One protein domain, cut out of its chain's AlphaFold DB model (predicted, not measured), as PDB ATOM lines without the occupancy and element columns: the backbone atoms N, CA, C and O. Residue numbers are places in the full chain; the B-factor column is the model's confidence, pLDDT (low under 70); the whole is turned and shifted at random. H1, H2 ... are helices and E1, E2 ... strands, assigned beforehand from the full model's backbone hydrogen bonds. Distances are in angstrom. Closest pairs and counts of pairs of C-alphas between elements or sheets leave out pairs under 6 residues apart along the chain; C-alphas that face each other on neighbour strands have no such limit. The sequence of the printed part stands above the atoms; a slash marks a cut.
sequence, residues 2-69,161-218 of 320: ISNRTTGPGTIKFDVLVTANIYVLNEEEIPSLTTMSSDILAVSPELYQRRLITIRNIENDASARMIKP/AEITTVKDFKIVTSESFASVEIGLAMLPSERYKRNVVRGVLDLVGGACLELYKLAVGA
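This is residues 2 to 69 and 161 to 218 of the 320 residues of an uncharacterized protein of Chilo suppressalis (UniProt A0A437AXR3). Look first for a narrow, twisted sheet built along one long strand, E4: E5 runs beside its first part on one side, E6 and then E1 on the other, and the short E7 pairs with its last part. The small hairpin of E2 and E3 is near the end of the sheet where E4 begins, and past E4's other end lies the short H1, with H2 as an arm whose residues 204 to 218 stick out free. The printed part has 126 residues, with seven named strands and two named helices; along the chain come first the strands E1 to E4, then H1, then the strands E5 to E7, and last H2; the class is mixed, helices and strands, and the branched sheet has antiparallel pairs, E1 with E6 and E4 with E5, and parallel pairs, E4 with E6 and E4 with E7. The whole is extended, a rod spanning 85 by 38 by 18 A, with a radius of gyration of the C-alphas of 23.4 A.

Start at E4, residues 47 to 60. E5, residues 162 to 172, is its antiparallel neighbour at 174 degrees, with N 50 and O 169 at 2.9 A. On the other side of E4 find E6, residues 178 to 184, parallel at 29 degrees, with N 51 and O 181 at 2.8 A. E1, residues 11 to 16, is an edge strand antiparallel to E6 at 163 degrees, with N 14 and O 180 at 3.1 A. E7, residues 191 to 194, is parallel to E4 at 37 degrees beside residues 57 to 60, with N 59 and O 192 at 2.8 A. E2, residues 20 to 23, and E3, residues 40 to 43, form an antiparallel hairpin at 153 degrees, with N 22 and O 41 at 2.9 A. The closest C-alphas of E3 and E6 are those of Val 43 and Ala 178, 6.9 A apart. H1, residues 62 to 66, and H2, residues 200 to 218, are not on the branched sheet; they are close but not clearly touching, with the C-alphas of Ser 63 and Val 200 closest at 7.7 A. Every O i to N i+4 pair of H2 is within hydrogen-bond range; H1 has 0 of 1, but 2 of 2 O i to N i+3 pairs.

Find C-alpha 47 at (107.102, 110.975, 62.203); from there E4 runs 40.8 A to C-alpha 60 at (131.502, 116.450, 94.402). E5 measures 30.1 A, E6 19.8 A and E1 16.2 A. H2 runs 26.7 A to C-alpha 218 at (137.472, 137.567, 128.461).

The C-alphas farthest apart, Ser 174 and Ala 218, are 85.6 A apart. Residues 70 to 160 are not printed, and C-alphas 69 and 161 are 18.3 A apart across this cut. The link from E2 to E3, residues 24 to 39, is long. Confidence is low, with pLDDT under 70, at residues 189 to 218.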
ATOM      1  N   ILE A   2     122.479 100.746  76.575       81.75
ATOM      2  CA  ILE A   2     123.847 100.337  76.937       81.75
ATOM      3  C   ILE A   2     124.806 101.302  76.244       81.75
ATOM      4  O   ILE A   2     124.736 101.464  75.029       81.75
ATOM      5  N   SER A   3     125.662 101.973  77.012       84.44
ATOM      6  CA  SER A   3     126.627 102.938  76.490       84.44
ATOM      7  C   SER A   3     127.955 102.759  77.208       84.44
ATOM      8  O   SER A   3     128.065 103.038  78.401       84.44
ATOM      9  N   ASN A   4     128.970 102.284  76.499       87.50
ATOM     10  CA  ASN A   4     130.304 102.077  77.050       87.50
ATOM     11  C   ASN A   4     131.365 102.246  75.949       87.50
ATOM     12  O   ASN A   4     131.051 102.502  74.788       87.50
ATOM     13  N   ARG A   5     132.644 102.108  76.312       86.75
ATOM     14  CA  ARG A   5     133.756 102.260  75.361       86.75
ATOM     15  C   ARG A   5     133.772 101.202  74.253       86.75
ATOM     16  O   ARG A   5     134.350 101.472  73.209       86.75
ATOM     17  N   THR A   6     133.167 100.034  74.465       89.25
ATOM     18  CA  THR A   6     133.156  98.937  73.485       89.25
ATOM     19  C   THR A   6     131.969  99.022  72.524       89.25
ATOM     20  O   THR A   6     132.124  98.730  71.348       89.25
ATOM     21  N   THR A   7     130.791  99.438  72.998       88.69
ATOM     22  CA  THR A   7     129.558  99.564  72.202       88.69
ATOM     23  C   THR A   7     129.391 100.953  71.589       88.69
ATOM     24  O   THR A   7     128.566 101.129  70.700       88.69
ATOM     25  N   GLY A   8     130.143 101.945  72.072       89.38
ATOM     26  CA  GLY A   8     129.974 103.341  71.687       89.38
ATOM     27  C   GLY A   8     128.765 104.011  72.359       89.38
ATOM     28  O   GLY A   8     128.204 103.468  73.321       89.38
ATOM     29  N   PRO A   9     128.388 105.219  71.893       91.75
ATOM     30  CA  PRO A   9     127.248 105.967  72.410       91.75
ATOM     31  C   PRO A   9     125.946 105.182  72.246       91.75
ATOM     32  O   PRO A   9     125.553 104.817  71.138       91.75
ATOM     33  N   GLY A  10     125.281 104.917  73.368       91.44
ATOM     34  CA  GLY A  10     124.030 104.169  73.373       91.44
ATOM     35  C   GLY A  10     122.870 104.946  72.748       91.44
ATOM     36  O   GLY A  10     122.828 106.178  72.776       91.44
ATOM     37  N   THR A  11     121.896 104.200  72.230       94.12
ATOM     38  CA  THR A  11     120.613 104.728  71.757       94.12
ATOM     39  C   THR A  11     119.458 103.936  72.365       94.12
ATOM     40  O   THR A  11     119.612 102.780  72.776       94.12
ATOM     41  N   ILE A  12     118.301 104.576  72.478       95.00
ATOM     42  CA  ILE A  12     117.024 103.948  72.801       95.00
ATOM     43  C   ILE A  12     116.044 104.258  71.675       95.00
ATOM     44  O   ILE A  12     115.984 105.390  71.197       95.00
ATOM     45  N   LYS A  13     115.316 103.231  71.234       95.31
ATOM     46  CA  LYS A  13     114.337 103.300  70.149       95.31
ATOM     47  C   LYS A  13     113.019 102.726  70.625       95.31
ATOM     48  O   LYS A  13     113.023 101.682  71.276       95.31
ATOM     49  N   PHE A  14     111.931 103.407  70.316       96.19
ATOM     50  CA  PHE A  14     110.583 102.953  70.622       96.19
ATOM     51  C   PHE A  14     109.579 103.644  69.705       96.19
ATOM     52  O   PHE A  14     109.843 104.733  69.191       96.19
ATOM     53  N   ASP A  15     108.423 103.012  69.544       97.00
ATOM     54  CA  ASP A  15     107.335 103.532  68.733       97.00
ATOM     55  C   ASP A  15     106.226 104.101  69.621       97.00
ATOM     56  O   ASP A  15     105.922 103.577  70.696       97.00
ATOM     57  N   VAL A  16     105.625 105.199  69.173       96.31
ATOM     58  CA  VAL A  16     104.544 105.896  69.863       96.31
ATOM     59  C   VAL A  16     103.340 105.970  68.931       96.31
ATOM     60  O   VAL A  16     103.396 106.568  67.862       96.31
ATOM     61  N   LEU A  17     102.234 105.360  69.353       96.00
ATOM     62  CA  LEU A  17     101.006 105.253  68.555       96.00
ATOM     63  C   LEU A  17     100.163 106.539  68.552       96.00
ATOM     64  O   LEU A  17      99.301 106.715  67.699       96.00
ATOM     65  N   VAL A  18     100.374 107.425  69.527       96.06
ATOM     66  CA  VAL A  18      99.577 108.641  69.738       96.06
ATOM     67  C   VAL A  18     100.474 109.859  69.914       96.06
ATOM     68  O   VAL A  18     101.682 109.744  70.110       96.06
ATOM     69  N   THR A  19      99.885 111.051  69.866       95.88
ATOM     70  CA  THR A  19     100.610 112.273  70.208       95.88
ATOM     71  C   THR A  19     101.016 112.246  71.681       95.88
ATOM     72  O   THR A  19     100.193 112.016  72.566       95.88
ATOM     73  N   ALA A  20     102.299 112.464  71.959       95.12
ATOM     74  CA  ALA A  20     102.837 112.398  73.311       95.12
ATOM     75  C   ALA A  20     104.000 113.373  73.506       95.12
ATOM     76  O   ALA A  20     104.751 113.673  72.580       95.12
ATOM     77  N   ASN A  21     104.172 113.827  74.746       94.94
ATOM     78  CA  ASN A  21     105.359 114.554  75.173       94.94
ATOM     79  C   ASN A  21     106.297 113.588  75.892       94.94
ATOM     80  O   ASN A  21     105.918 112.975  76.890       94.94
ATOM     81  N   ILE A  22     107.519 113.471  75.391       94.25
ATOM     82  CA  ILE A  22     108.565 112.640  75.980       94.25
ATOM     83  C   ILE A  22     109.514 113.554  76.740       94.25
ATOM     84  O   ILE A  22     109.996 114.541  76.190       94.25
ATOM     85  N   TYR A  23     109.776 113.225  77.999       95.06
ATOM     86  CA  TYR A  23     110.628 114.012  78.884       95.06
ATOM     87  C   TYR A  23     111.981 113.320  79.043       95.06
ATOM     88  O   TYR A  23     112.036 112.141  79.394       95.06
ATOM     89  N   VAL A  24     113.067 114.047  78.787       94.06
ATOM     90  CA  VAL A  24     114.443 113.581  78.991       94.06
ATOM     91  C   VAL A  24     114.989 114.267  80.239       94.06
ATOM     92  O   VAL A  24     115.370 115.430  80.181       94.06
ATOM     93  N   LEU A  25     114.982 113.554  81.364       93.44
ATOM     94  CA  LEU A  25     115.300 114.083  82.694       93.44
ATOM     95  C   LEU A  25     116.331 113.199  83.404       93.44
ATOM     96  O   LEU A  25     116.584 112.067  82.977       93.44
ATOM     97  N   ASN A  26     116.895 113.701  84.502       92.12
ATOM     98  CA  ASN A  26     117.697 112.885  85.413       92.12
ATOM     99  C   ASN A  26     116.836 111.857  86.170       92.12
ATOM    100  O   ASN A  26     115.613 111.969  86.236       92.12
ATOM    101  N   GLU A  27     117.476 110.850  86.766       90.81
ATOM    102  CA  GLU A  27     116.798 109.727  87.435       90.81
ATOM    103  C   GLU A  27     115.964 110.164  88.655       90.81
ATOM    104  O   GLU A  27     114.884 109.632  88.928       90.81
ATOM    105  N   GLU A  28     116.455 111.155  89.395       91.88
ATOM    106  CA  GLU A  28     115.801 111.731  90.568       91.88
ATOM    107  C   GLU A  28     114.765 112.816  90.234       91.88
ATOM    108  O   GLU A  28     114.002 113.238  91.111       91.88
ATOM    109  N   GLU A  29     114.732 113.299  88.994       93.06
ATOM    110  CA  GLU A  29     113.842 114.372  88.568       93.06
ATOM    111  C   GLU A  29     112.452 113.867  88.186       93.06
ATOM    112  O   GLU A  29     112.253 112.725  87.774       93.06
ATOM    113  N   ILE A  30     111.468 114.757  88.307       93.56
ATOM    114  CA  ILE A  30     110.099 114.498  87.863       93.56
ATOM    115  C   ILE A  30     109.623 115.610  86.921       93.56
ATOM    116  O   ILE A  30     109.979 116.778  87.119       93.56
ATOM    117  N   PRO A  31     108.776 115.294  85.924       93.44
ATOM    118  CA  PRO A  31     108.132 116.315  85.112       93.44
ATOM    119  C   PRO A  31     107.359 117.302  85.989       93.44
ATOM    120  O   PRO A  31     106.589 116.924  86.873       93.44
ATOM    121  N   SER A  32     107.568 118.592  85.749       91.56
ATOM    122  CA  SER A  32     106.958 119.668  86.524       91.56
ATOM    123  C   SER A  32     106.643 120.864  85.626       91.56
ATOM    124  O   SER A  32     107.140 120.968  84.508       91.56
ATOM    125  N   LEU A  33     105.865 121.828  86.130       88.12
ATOM    126  CA  LEU A  33     105.591 123.088  85.415       88.12
ATOM    127  C   LEU A  33     106.856 123.917  85.121       88.12
ATOM    128  O   LEU A  33     106.786 124.911  84.407       88.12
ATOM    129  N   THR A  34     107.990 123.552  85.718       86.69
ATOM    130  CA  THR A  34     109.292 124.205  85.531       86.69
ATOM    131  C   THR A  34     110.237 123.426  84.631       86.69
ATOM    132  O   THR A  34     111.336 123.909  84.385       86.69
ATOM    133  N   THR A  35     109.833 122.248  84.149       88.88
ATOM    134  CA  THR A  35     110.619 121.487  83.178       88.88
ATOM    135  C   THR A  35     110.804 122.313  81.906       88.88
ATOM    136  O   THR A  35     109.848 122.912  81.406       88.88
ATOM    137  N   MET A  36     112.039 122.391  81.406       86.50
ATOM    138  CA  MET A  36     112.370 123.266  80.287       86.50
ATOM    139  C   MET A  36     111.906 122.651  78.968       86.50
ATOM    140  O   MET A  36     111.898 121.435  78.798       86.50
ATOM    141  N   SER A  37     111.566 123.486  77.985       85.62
ATOM    142  CA  SER A  37     111.134 123.004  76.666       85.62
ATOM    143  C   SER A  37     112.210 122.193  75.934       85.62
ATOM    144  O   SER A  37     111.872 121.372  75.089       85.62
ATOM    145  N   SER A  38     113.494 122.401  76.254       87.06
ATOM    146  CA  SER A  38     114.624 121.607  75.741       87.06
ATOM    147  C   SER A  38     114.564 120.138  76.145       87.06
ATOM    148  O   SER A  38     115.075 119.283  75.419       87.06
ATOM    149  N   ASP A  39     113.919 119.859  77.275       90.88
ATOM    150  CA  ASP A  39     113.854 118.539  77.899       90.88
ATOM    151  C   ASP A  39     112.613 117.780  77.419       90.88
ATOM    152  O   ASP A  39     112.454 116.592  77.688       90.88
ATOM    153  N   ILE A  40     111.735 118.462  76.676       93.69
ATOM    154  CA  ILE A  40     110.489 117.928  76.140       93.69
ATOM    155  C   ILE A  40     110.670 117.664  74.644       93.69
ATOM    156  O   ILE A  40     111.158 118.506  73.886       93.69
ATOM    157  N   LEU A  41     110.288 116.472  74.205       93.88
ATOM    158  CA  LEU A  41     110.190 116.084  72.806       93.88
ATOM    159  C   LEU A  41     108.715 115.826  72.492       93.88
ATOM    160  O   LEU A  41     108.139 114.843  72.953       93.88
ATOM    161  N   ALA A  42     108.103 116.738  71.736       93.94
ATOM    162  CA  ALA A  42     106.722 116.601  71.294       93.94
ATOM    163  C   ALA A  42     106.660 115.702  70.052       93.94
ATOM    164  O   ALA A  42     107.136 116.056  68.967       93.94
ATOM    165  N   VAL A  43     106.063 114.530  70.224       94.50
ATOM    166  CA  VAL A  43     105.961 113.493  69.203       94.50
ATOM    167  C   VAL A  43     104.525 113.396  68.718       94.50
ATOM    168  O   VAL A  43     103.580 113.445  69.503       94.50
ATOM    169  N   SER A  44     104.368 113.265  67.406       94.50
ATOM    170  CA  SER A  44     103.100 112.963  66.750       94.50
ATOM    171  C   SER A  44     103.288 111.772  65.817       94.50
ATOM    172  O   SER A  44     104.416 111.594  65.345       94.50
ATOM    173  N   PRO A  45     102.221 111.001  65.535       95.31
ATOM    174  CA  PRO A  45     102.230 109.961  64.506       95.31
ATOM    175  C   PRO A  45     102.774 110.459  63.163       95.31
ATOM    176  O   PRO A  45     102.846 111.674  62.942       95.31
ATOM    177  N   GLU A  46     103.145 109.523  62.284       95.44
ATOM    178  CA  GLU A  46     103.673 109.808  60.938       95.44
ATOM    179  C   GLU A  46     105.030 110.528  60.959       95.44
ATOM    180  O   GLU A  46     105.410 111.228  60.017       95.44
ATOM    181  N   LEU A  47     105.786 110.373  62.050       95.25
ATOM    182  CA  LEU A  47     107.102 110.975  62.203       95.25
ATOM    183  C   LEU A  47     108.147 109.974  62.672       95.25
ATOM    184  O   LEU A  47     108.000 109.321  63.700       95.25
ATOM    185  N   TYR A  48     109.297 110.010  62.013       96.44
ATOM    186  CA  TYR A  48     110.551 109.558  62.583       96.44
ATOM    187  C   TYR A  48     111.258 110.746  63.244       96.44
ATOM    188  O   TYR A  48     111.640 111.713  62.572       96.44
ATOM    189  N   GLN A  49     111.435 110.695  64.565       96.31
ATOM    190  CA  GLN A  49     112.152 111.715  65.328       96.31
ATOM    191  C   GLN A  49     113.393 111.127  65.991       96.31
ATOM    192  O   GLN A  49     113.318 110.126  66.696       96.31
ATOM    193  N   ARG A  50     114.541 111.786  65.818       96.25
ATOM    194  CA  ARG A  50     115.788 111.415  66.493       96.25
ATOM    195  C   ARG A  50     116.346 112.592  67.277       96.25
ATOM    196  O   ARG A  50     116.686 113.605  66.673       96.25
ATOM    197  N   ARG A  51     116.508 112.440  68.589       96.25
ATOM    198  CA  ARG A  51     117.139 113.426  69.475       96.25
ATOM    199  C   ARG A  51     118.515 112.938  69.910       96.25
ATOM    200  O   ARG A  51     118.651 111.863  70.491       96.25
ATOM    201  N   LEU A  52     119.538 113.741  69.640       95.81
ATOM    202  CA  LEU A  52     120.893 113.526  70.134       95.81
ATOM    203  C   LEU A  52     121.134 114.385  71.372       95.81
ATOM    204  O   LEU A  52     120.993 115.607  71.313       95.81
ATOM    205  N   ILE A  53     121.538 113.748  72.467       94.88
ATOM    206  CA  ILE A  53     121.835 114.394  73.746       94.88
ATOM    207  C   ILE A  53     123.293 114.182  74.153       94.88
ATOM    208  O   ILE A  53     123.947 113.223  73.739       94.88
ATOM    209  N   THR A  54     123.798 115.057  75.009       92.50
ATOM    210  CA  THR A  54     125.041 114.853  75.759       92.50
ATOM    211  C   THR A  54     124.747 114.910  77.242       92.50
ATOM    212  O   THR A  54     123.907 115.691  77.676       92.50
ATOM    213  N   ILE A  55     125.438 114.068  78.008       90.81
ATOM    214  CA  ILE A  55     125.290 113.978  79.459       90.81
ATOM    215  C   ILE A  55     126.616 114.355  80.094       90.81
ATOM    216  O   ILE A  55     127.671 113.847  79.705       90.81
ATOM    217  N   ARG A  56     126.545 115.222  81.096       87.94
ATOM    218  CA  ARG A  56     127.700 115.743  81.810       87.94
ATOM    219  C   ARG A  56     127.503 115.575  83.307       87.94
ATOM    220  O   ARG A  56     126.761 116.317  83.943       87.94
ATOM    221  N   ASN A  57     128.181 114.578  83.861       85.81
ATOM    222  CA  ASN A  57     128.029 114.211  85.264       85.81
ATOM    223  C   ASN A  57     128.753 115.198  86.182       85.81
ATOM    224  O   ASN A  57     129.850 115.676  85.864       85.81
ATOM    225  N   ILE A  58     128.160 115.444  87.347       81.31
ATOM    226  CA  ILE A  58     128.743 116.268  88.403       81.31
ATOM    227  C   ILE A  58     129.227 115.357  89.531       81.31
ATOM    228  O   ILE A  58     128.454 114.628  90.145       81.31
ATOM    229  N   GLU A  59     130.517 115.438  89.839       79.81
ATOM    230  CA  GLU A  59     131.122 114.790  90.995       79.81
ATOM    231  C   GLU A  59     131.493 115.845  92.036       79.81
ATOM    232  O   GLU A  59     132.153 116.847  91.747       79.81
ATOM    233  N   ASN A  60     131.077 115.621  93.279       80.12
ATOM    234  CA  ASN A  60     131.502 116.450  94.402       80.12
ATOM    235  C   ASN A  60     132.590 115.727  95.185       80.12
ATOM    236  O   ASN A  60     132.627 114.498  95.225       80.12
ATOM    237  N   ASP A  61     133.448 116.503  95.844       80.81
ATOM    238  CA  ASP A  61     134.372 115.953  96.828       80.81
ATOM    239  C   ASP A  61     133.624 115.165  97.920       80.81
ATOM    240  O   ASP A  61     132.557 115.585  98.376       80.81
ATOM    241  N   ALA A  62     134.193 114.045  98.373       77.88
ATOM    242  CA  ALA A  62     133.566 113.188  99.381       77.88
ATOM    243  C   ALA A  62     133.268 113.943 100.692       77.88
ATOM    244  O   ALA A  62     132.251 113.693 101.344       77.88
ATOM    245  N   SER A  63     134.103 114.924 101.051       79.81
ATOM    246  CA  SER A  63     133.910 115.742 102.252       79.81
ATOM    247  C   SER A  63     132.738 116.722 102.150       79.81
ATOM    248  O   SER A  63     132.218 117.161 103.179       79.81
ATOM    249  N   ALA A  64     132.253 117.020 100.937       81.94
ATOM    250  CA  ALA A  64     131.118 117.918 100.720       81.94
ATOM    251  C   ALA A  64     129.817 117.382 101.339       81.94
ATOM    252  O   ALA A  64     128.914 118.162 101.648       81.94
ATOM    253  N   ARG A  65     129.716 116.062 101.547       88.12
ATOM    254  CA  ARG A  65     128.571 115.428 102.214       88.12
ATOM    255  C   ARG A  65     128.508 115.691 103.711       88.12
ATOM    256  O   ARG A  65     127.421 115.711 104.269       88.12
ATOM    257  N   MET A  66     129.645 115.953 104.351       87.50
ATOM    258  CA  MET A  66     129.690 116.253 105.788       87.50
ATOM    259  C   MET A  66     129.192 117.670 106.112       87.50
ATOM    260  O   MET A  66     128.926 118.000 107.267       87.50
ATOM    261  N   ILE A  67     129.082 118.537 105.104       88.81
ATOM    262  CA  ILE A  67     128.616 119.914 105.259       88.81
ATOM    263  C   ILE A  67     127.089 119.931 105.137       88.81
ATOM    264  O   ILE A  67     126.529 119.364 104.207       88.81
ATOM    265  N   LYS A  68     126.402 120.634 106.045       91.25
ATOM    266  CA  LYS A  68     124.938 120.766 105.984       91.25
ATOM    267  C   LYS A  68     124.468 121.373 104.645       91.25
ATOM    268  O   LYS A  68     125.131 122.308 104.167       91.25
ATOM    269  N   PRO A  69     123.321 120.933 104.080       93.19
ATOM    270  CA  PRO A  69     122.796 121.406 102.793       93.19
ATOM    271  C   PRO A  69     122.760 122.930 102.641       93.19
ATOM    272  O   PRO A  69     123.157 123.467 101.606       93.19
ATOM    273  N   ALA A 161     123.035 115.219  86.715       89.38
ATOM    274  CA  ALA A 161     123.805 115.394  85.503       89.38
ATOM    275  C   ALA A 161     123.170 116.480  84.635       89.38
ATOM    276  O   ALA A 161     121.954 116.649  84.564       89.38
ATOM    277  N   GLU A 162     124.009 117.220  83.927       89.19
ATOM    278  CA  GLU A 162     123.522 118.168  82.940       89.19
ATOM    279  C   GLU A 162     123.302 117.437  81.620       89.19
ATOM    280  O   GLU A 162     124.247 116.920  81.012       89.19
ATOM    281  N   ILE A 163     122.040 117.376  81.203       91.38
ATOM    282  CA  ILE A 163     121.619 116.799  79.932       91.38
ATOM    283  C   ILE A 163     121.373 117.952  78.965       91.38
ATOM    284  O   ILE A 163     120.576 118.844  79.240       91.38
ATOM    285  N   THR A 164     122.045 117.941  77.819       92.06
ATOM    286  CA  THR A 164     121.861 118.974  76.794       92.06
ATOM    287  C   THR A 164     121.499 118.354  75.458       92.06
ATOM    288  O   THR A 164     122.182 117.447  74.975       92.06
ATOM    289  N   THR A 165     120.455 118.880  74.827       94.00
ATOM    290  CA  THR A 165     120.074 118.508  73.463       94.00
ATOM    291  C   THR A 165     121.062 119.118  72.472       94.00
ATOM    292  O   THR A 165     121.191 120.337  72.374       94.00
ATOM    293  N   VAL A 166     121.764 118.263  71.732       93.88
ATOM    294  CA  VAL A 166     122.720 118.667  70.692       93.88
ATOM    295  C   VAL A 166     121.995 118.927  69.381       93.88
ATOM    296  O   VAL A 166     122.252 119.928  68.713       93.88
ATOM    297  N   LYS A 167     121.119 118.001  68.979       94.50
ATOM    298  CA  LYS A 167     120.425 118.081  67.696       94.50
ATOM    299  C   LYS A 167     119.170 117.225  67.672       94.50
ATOM    300  O   LYS A 167     119.210 116.068  68.081       94.50
ATOM    301  N   ASP A 168     118.123 117.778  67.074       95.00
ATOM    302  CA  ASP A 168     116.897 117.064  66.743       95.00
ATOM    303  C   ASP A 168     116.789 116.875  65.229       95.00
ATOM    304  O   ASP A 168     117.037 117.792  64.442       95.00
ATOM    305  N   PHE A 169     116.414 115.669  64.823       94.94
ATOM    306  CA  PHE A 169     116.069 115.314  63.456       94.94
ATOM    307  C   PHE A 169     114.604 114.910  63.415       94.94
ATOM    308  O   PHE A 169     114.132 114.186  64.290       94.94
ATOM    309  N   LYS A 170     113.899 115.350  62.376       95.75
ATOM    310  CA  LYS A 170     112.491 115.039  62.159       95.75
ATOM    311  C   LYS A 170     112.279 114.737  60.685       95.75
ATOM    312  O   LYS A 170     112.654 115.541  59.834       95.75
ATOM    313  N   ILE A 171     111.700 113.580  60.405       95.81
ATOM    314  CA  ILE A 171     111.384 113.097  59.063       95.81
ATOM    315  C   ILE A 171     109.924 112.650  59.089       95.81
ATOM    316  O   ILE A 171     109.499 112.014  60.050       95.81
ATOM    317  N   VAL A 172     109.157 113.015  58.066       95.38
ATOM    318  CA  VAL A 172     107.780 112.531  57.903       95.38
ATOM    319  C   VAL A 172     107.824 111.122  57.327       95.38
ATOM    320  O   VAL A 172     108.580 110.861  56.391       95.38
ATOM    321  N   THR A 173     107.032 110.224  57.892       93.75
ATOM    322  CA  THR A 173     106.931 108.823  57.483       93.75
ATOM    323  C   THR A 173     105.493 108.489  57.114       93.75
ATOM    324  O   THR A 173     104.567 109.106  57.619       93.75
ATOM    325  N   SER A 174     105.297 107.489  56.255       93.00
ATOM    326  CA  SER A 174     103.966 106.964  55.908       93.00
ATOM    327  C   SER A 174     103.381 106.020  56.965       93.00
ATOM    328  O   SER A 174     102.291 105.488  56.779       93.00
ATOM    329  N   GLU A 175     104.122 105.768  58.041       93.25
ATOM    330  CA  GLU A 175     103.700 104.909  59.144       93.25
ATOM    331  C   GLU A 175     102.634 105.589  60.005       93.25
ATOM    332  O   GLU A 175     102.723 106.779  60.299       93.25
ATOM    333  N   SER A 176     101.663 104.816  60.489       94.06
ATOM    334  CA  SER A 176     100.588 105.308  61.367       94.06
ATOM    335  C   SER A 176     101.042 105.607  62.800       94.06
ATOM    336  O   SER A 176     100.254 106.069  63.623       94.06
ATOM    337  N   PHE A 177     102.307 105.338  63.112       95.38
ATOM    338  CA  PHE A 177     102.937 105.578  64.402       95.38
ATOM    339  C   PHE A 177     104.153 106.486  64.241       95.38
ATOM    340  O   PHE A 177     104.610 106.774  63.136       95.38
ATOM    341  N   ALA A 178     104.666 106.966  65.367       96.75
ATOM    342  CA  ALA A 178     105.900 107.724  65.411       96.75
ATOM    343  C   ALA A 178     107.050 106.841  65.887       96.75
ATOM    344  O   ALA A 178     106.947 106.252  66.961       96.75
ATOM    345  N   SER A 179     108.161 106.806  65.161       97.00
ATOM    346  CA  SER A 179     109.385 106.147  65.626       97.00
ATOM    347  C   SER A 179     110.319 107.164  66.265       97.00
ATOM    348  O   SER A 179     110.764 108.117  65.621       97.00
ATOM    349  N   VAL A 180     110.640 106.954  67.539       97.19
ATOM    350  CA  VAL A 180     111.471 107.861  68.334       97.19
ATOM    351  C   VAL A 180     112.804 107.202  68.651       97.19
ATOM    352  O   VAL A 180     112.855 106.113  69.216       97.19
ATOM    353  N   GLU A 181     113.897 107.891  68.331       96.38
ATOM    354  CA  GLU A 181     115.252 107.515  68.719       96.38
ATOM    355  C   GLU A 181     115.865 108.601  69.613       96.38
ATOM    356  O   GLU A 181     116.062 109.735  69.184       96.38
ATOM    357  N   ILE A 182     116.234 108.257  70.845       96.19
ATOM    358  CA  ILE A 182     117.032 109.135  71.710       96.19
ATOM    359  C   ILE A 182     118.420 108.519  71.832       96.19
ATOM    360  O   ILE A 182     118.565 107.358  72.211       96.19
ATOM    361  N   GLY A 183     119.448 109.275  71.469       95.31
ATOM    362  CA  GLY A 183     120.818 108.783  71.401       95.31
ATOM    363  C   GLY A 183     121.815 109.716  72.054       95.31
ATOM    364  O   GLY A 183     121.640 110.931  72.053       95.31
ATOM    365  N   LEU A 184     122.900 109.150  72.570       94.25
ATOM    366  CA  LEU A 184     124.055 109.937  72.980       94.25
ATOM    367  C   LEU A 184     124.822 110.408  71.739       94.25
ATOM    368  O   LEU A 184     125.196 109.601  70.890       94.25
ATOM    369  N   ALA A 185     125.085 111.712  71.631       93.06
ATOM    370  CA  ALA A 185     125.908 112.260  70.552       93.06
ATOM    371  C   ALA A 185     127.368 111.787  70.664       93.06
ATOM    372  O   ALA A 185     128.048 111.578  69.664       93.06
ATOM    373  N   MET A 186     127.841 111.616  71.899       90.25
ATOM    374  CA  MET A 186     129.161 111.096  72.237       90.25
ATOM    375  C   MET A 186     129.125 110.435  73.617       90.25
ATOM    376  O   MET A 186     128.225 110.693  74.418       90.25
ATOM    377  N   LEU A 187     130.114 109.587  73.901       87.50
ATOM    378  CA  LEU A 187     130.299 109.056  75.249       87.50
ATOM    379  C   LEU A 187     130.627 110.207  76.217       87.50
ATOM    380  O   LEU A 187     131.408 111.080  75.839       87.50
ATOM    381  N   PRO A 188     130.102 110.204  77.457       80.31
ATOM    382  CA  PRO A 188     130.440 111.218  78.455       80.31
ATOM    383  C   PRO A 188     131.948 111.211  78.757       80.31
ATOM    384  O   PRO A 188     132.441 110.352  79.492       80.31
ATOM    385  N   SER A 189     132.701 112.136  78.159       67.50
ATOM    386  CA  SER A 189     134.153 112.274  78.343       67.50
ATOM    387  C   SER A 189     134.524 113.294  79.420       67.50
ATOM    388  O   SER A 189     135.643 113.271  79.924       67.50
ATOM    389  N   GLU A 190     133.585 114.165  79.795       64.31
ATOM    390  CA  GLU A 190     133.786 115.241  80.762       64.31
ATOM    391  C   GLU A 190     132.988 114.979  82.042       64.31
ATOM    392  O   GLU A 190     131.782 114.724  82.008       64.31
ATOM    393  N   ARG A 191     133.665 115.065  83.191       65.56
ATOM    394  CA  ARG A 191     133.035 115.068  84.516       65.56
ATOM    395  C   ARG A 191     133.397 116.367  85.220       65.56
ATOM    396  O   ARG A 191     134.575 116.703  85.341       65.56
ATOM    397  N   TYR A 192     132.391 117.102  85.683       65.50
ATOM    398  CA  TYR A 192     132.611 118.320  86.453       65.50
ATOM    399  C   TYR A 192     132.922 117.954  87.895       65.50
ATOM    400  O   TYR A 192     132.051 117.465  88.606       65.50
ATOM    401  N   LYS A 193     134.151 118.229  88.342       69.19
ATOM    402  CA  LYS A 193     134.523 118.072  89.748       69.19
ATOM    403  C   LYS A 193     134.337 119.389  90.496       69.19
ATOM    404  O   LYS A 193     135.067 120.354  90.262       69.19
ATOM    405  N   ARG A 194     133.381 119.439  91.423       66.62
ATOM    406  CA  ARG A 194     133.252 120.554  92.371       66.62
ATOM    407  C   ARG A 194     134.205 120.315  93.541       66.62
ATOM    408  O   ARG A 194     133.947 119.482  94.407       66.62
ATOM    409  N   ASN A 195     135.321 121.043  93.553       62.69
ATOM    410  CA  ASN A 195     136.287 120.989  94.649       62.69
ATOM    411  C   ASN A 195     135.818 121.859  95.822       62.69
ATOM    412  O   ASN A 195     135.444 123.021  95.647       62.69
ATOM    413  N   VAL A 196     135.884 121.307  97.033       59.72
ATOM    414  CA  VAL A 196     135.623 122.049  98.267       59.72
ATOM    415  C   VAL A 196     136.845 122.925  98.563       59.72
ATOM    416  O   VAL A 196     137.890 122.427  98.960       59.72
ATOM    417  N   VAL A 197     136.725 124.240  98.348       58.00
ATOM    418  CA  VAL A 197     137.826 125.204  98.579       58.00
ATOM    419  C   VAL A 197     138.115 125.397 100.077       58.00
ATOM    420  O   VAL A 197     139.221 125.780 100.438       58.00
ATOM    421  N   ARG A 198     137.135 125.117 100.950       56.22
ATOM    422  CA  ARG A 198     137.255 125.189 102.415       56.22
ATOM    423  C   ARG A 198     136.603 123.975 103.062       56.22
ATOM    424  O   ARG A 198     135.378 123.853 103.053       56.22
ATOM    425  N   GLY A 199     137.427 123.067 103.569       58.84
ATOM    426  CA  GLY A 199     136.972 121.839 104.217       58.84
ATOM    427  C   GLY A 199     136.410 122.075 105.620       58.84
ATOM    428  O   GLY A 199     136.396 123.191 106.139       58.84
ATOM    429  N   VAL A 200     135.987 120.992 106.274       59.47
ATOM    430  CA  VAL A 200     135.480 121.017 107.660       59.47
ATOM    431  C   VAL A 200     136.481 121.684 108.615       59.47
ATOM    432  O   VAL A 200     136.073 122.456 109.478       59.47
ATOM    433  N   LEU A 201     137.785 121.473 108.406       56.41
ATOM    434  CA  LEU A 201     138.858 122.075 109.205       56.41
ATOM    435  C   LEU A 201     138.924 123.607 109.088       56.41
ATOM    436  O   LEU A 201     139.218 124.265 110.079       56.41
ATOM    437  N   ASP A 202     138.578 124.187 107.938       58.88
ATOM    438  CA  ASP A 202     138.499 125.648 107.769       58.88
ATOM    439  C   ASP A 202     137.250 126.230 108.447       58.88
ATOM    440  O   ASP A 202     137.281 127.337 108.988       58.88
ATOM    441  N   LEU A 203     136.142 125.475 108.468       58.53
ATOM    442  CA  LEU A 203     134.958 125.836 109.252       58.53
ATOM    443  C   LEU A 203     135.251 125.806 110.758       58.53
ATOM    444  O   LEU A 203     134.785 126.683 111.487       58.53
ATOM    445  N   VAL A 204     136.019 124.811 111.211       58.59
ATOM    446  CA  VAL A 204     136.484 124.715 112.600       58.59
ATOM    447  C   VAL A 204     137.497 125.815 112.898       58.59
ATOM    448  O   VAL A 204     137.391 126.423 113.950       58.59
ATOM    449  N   GLY A 205     138.399 126.160 111.977       55.94
ATOM    450  CA  GLY A 205     139.314 127.294 112.125       55.94
ATOM    451  C   GLY A 205     138.579 128.623 112.323       55.94
ATOM    452  O   GLY A 205     138.968 129.413 113.176       55.94
ATOM    453  N   GLY A 206     137.460 128.836 111.620       58.53
ATOM    454  CA  GLY A 206     136.586 129.993 111.834       58.53
ATOM    455  C   GLY A 206     135.870 129.980 113.191       58.53
ATOM    456  O   GLY A 206     135.850 130.994 113.883       58.53
ATOM    457  N   ALA A 207     135.329 128.831 113.608       56.81
ATOM    458  CA  ALA A 207     134.697 128.686 114.923       56.81
ATOM    459  C   ALA A 207     135.712 128.797 116.076       56.81
ATOM    460  O   ALA A 207     135.422 129.399 117.104       56.81
ATOM    461  N   CYS A 208     136.919 128.265 115.891       56.41
ATOM    462  CA  CYS A 208     138.015 128.324 116.848       56.41
ATOM    463  C   CYS A 208     138.599 129.735 116.937       56.41
ATOM    464  O   CYS A 208     138.973 130.156 118.024       56.41
ATOM    465  N   LEU A 209     138.634 130.492 115.834       58.41
ATOM    466  CA  LEU A 209     139.025 131.901 115.845       58.41
ATOM    467  C   LEU A 209     138.008 132.757 116.612       58.41
ATOM    468  O   LEU A 209     138.411 133.620 117.381       58.41
ATOM    469  N   GLU A 210     136.707 132.506 116.450       57.75
ATOM    470  CA  GLU A 210     135.667 133.205 117.219       57.75
ATOM    471  C   GLU A 210     135.663 132.795 118.703       57.75
ATOM    472  O   GLU A 210     135.568 133.657 119.575       57.75
ATOM    473  N   LEU A 211     135.876 131.513 119.022       59.16
ATOM    474  CA  LEU A 211     136.064 131.053 120.406       59.16
ATOM    475  C   LEU A 211     137.353 131.605 121.035       59.16
ATOM    476  O   LEU A 211     137.344 131.986 122.202       59.16
ATOM    477  N   TYR A 212     138.444 131.708 120.272       63.78
ATOM    478  CA  TYR A 212     139.690 132.331 120.718       63.78
ATOM    479  C   TYR A 212     139.506 133.831 120.959       63.78
ATOM    480  O   TYR A 212     139.953 134.330 121.981       63.78
ATOM    481  N   LYS A 213     138.793 134.553 120.086       60.12
ATOM    482  CA  LYS A 213     138.449 135.967 120.309       60.12
ATOM    483  C   LYS A 213     137.580 136.164 121.551       60.12
ATOM    484  O   LYS A 213     137.819 137.107 122.292       60.12
ATOM    485  N   LEU A 214     136.621 135.274 121.813       60.00
ATOM    486  CA  LEU A 214     135.825 135.294 123.047       60.00
ATOM    487  C   LEU A 214     136.686 135.001 124.286       60.00
ATOM    488  O   LEU A 214     136.555 135.683 125.299       60.00
ATOM    489  N   ALA A 215     137.605 134.035 124.202       58.91
ATOM    490  CA  ALA A 215     138.521 133.697 125.291       58.91
ATOM    491  C   ALA A 215     139.576 134.792 125.556       58.91
ATOM    492  O   ALA A 215     139.926 135.044 126.707       58.91
ATOM    493  N   VAL A 216     140.065 135.469 124.512       59.25
ATOM    494  CA  VAL A 216     141.001 136.599 124.619       59.25
ATOM    495  C   VAL A 216     140.283 137.870 125.078       59.25
ATOM    496  O   VAL A 216     140.799 138.549 125.957       59.25
ATOM    497  N   GLY A 217     139.065 138.141 124.600       53.19
ATOM    498  CA  GLY A 217     138.236 139.250 125.090       53.19
ATOM    499  C   GLY A 217     137.824 139.090 126.560       53.19
ATOM    500  O   GLY A 217     137.752 140.070 127.294       53.19
ATOM    501  N   ALA A 218     137.640 137.852 127.034       51.66
ATOM    502  CA  ALA A 218     137.472 137.567 128.461       51.66
ATOM    503  C   ALA A 218     138.769 137.767 129.269       51.66
ATOM    504  O   ALA A 218     138.706 138.099 130.450       51.66
TER     505      ALA A 218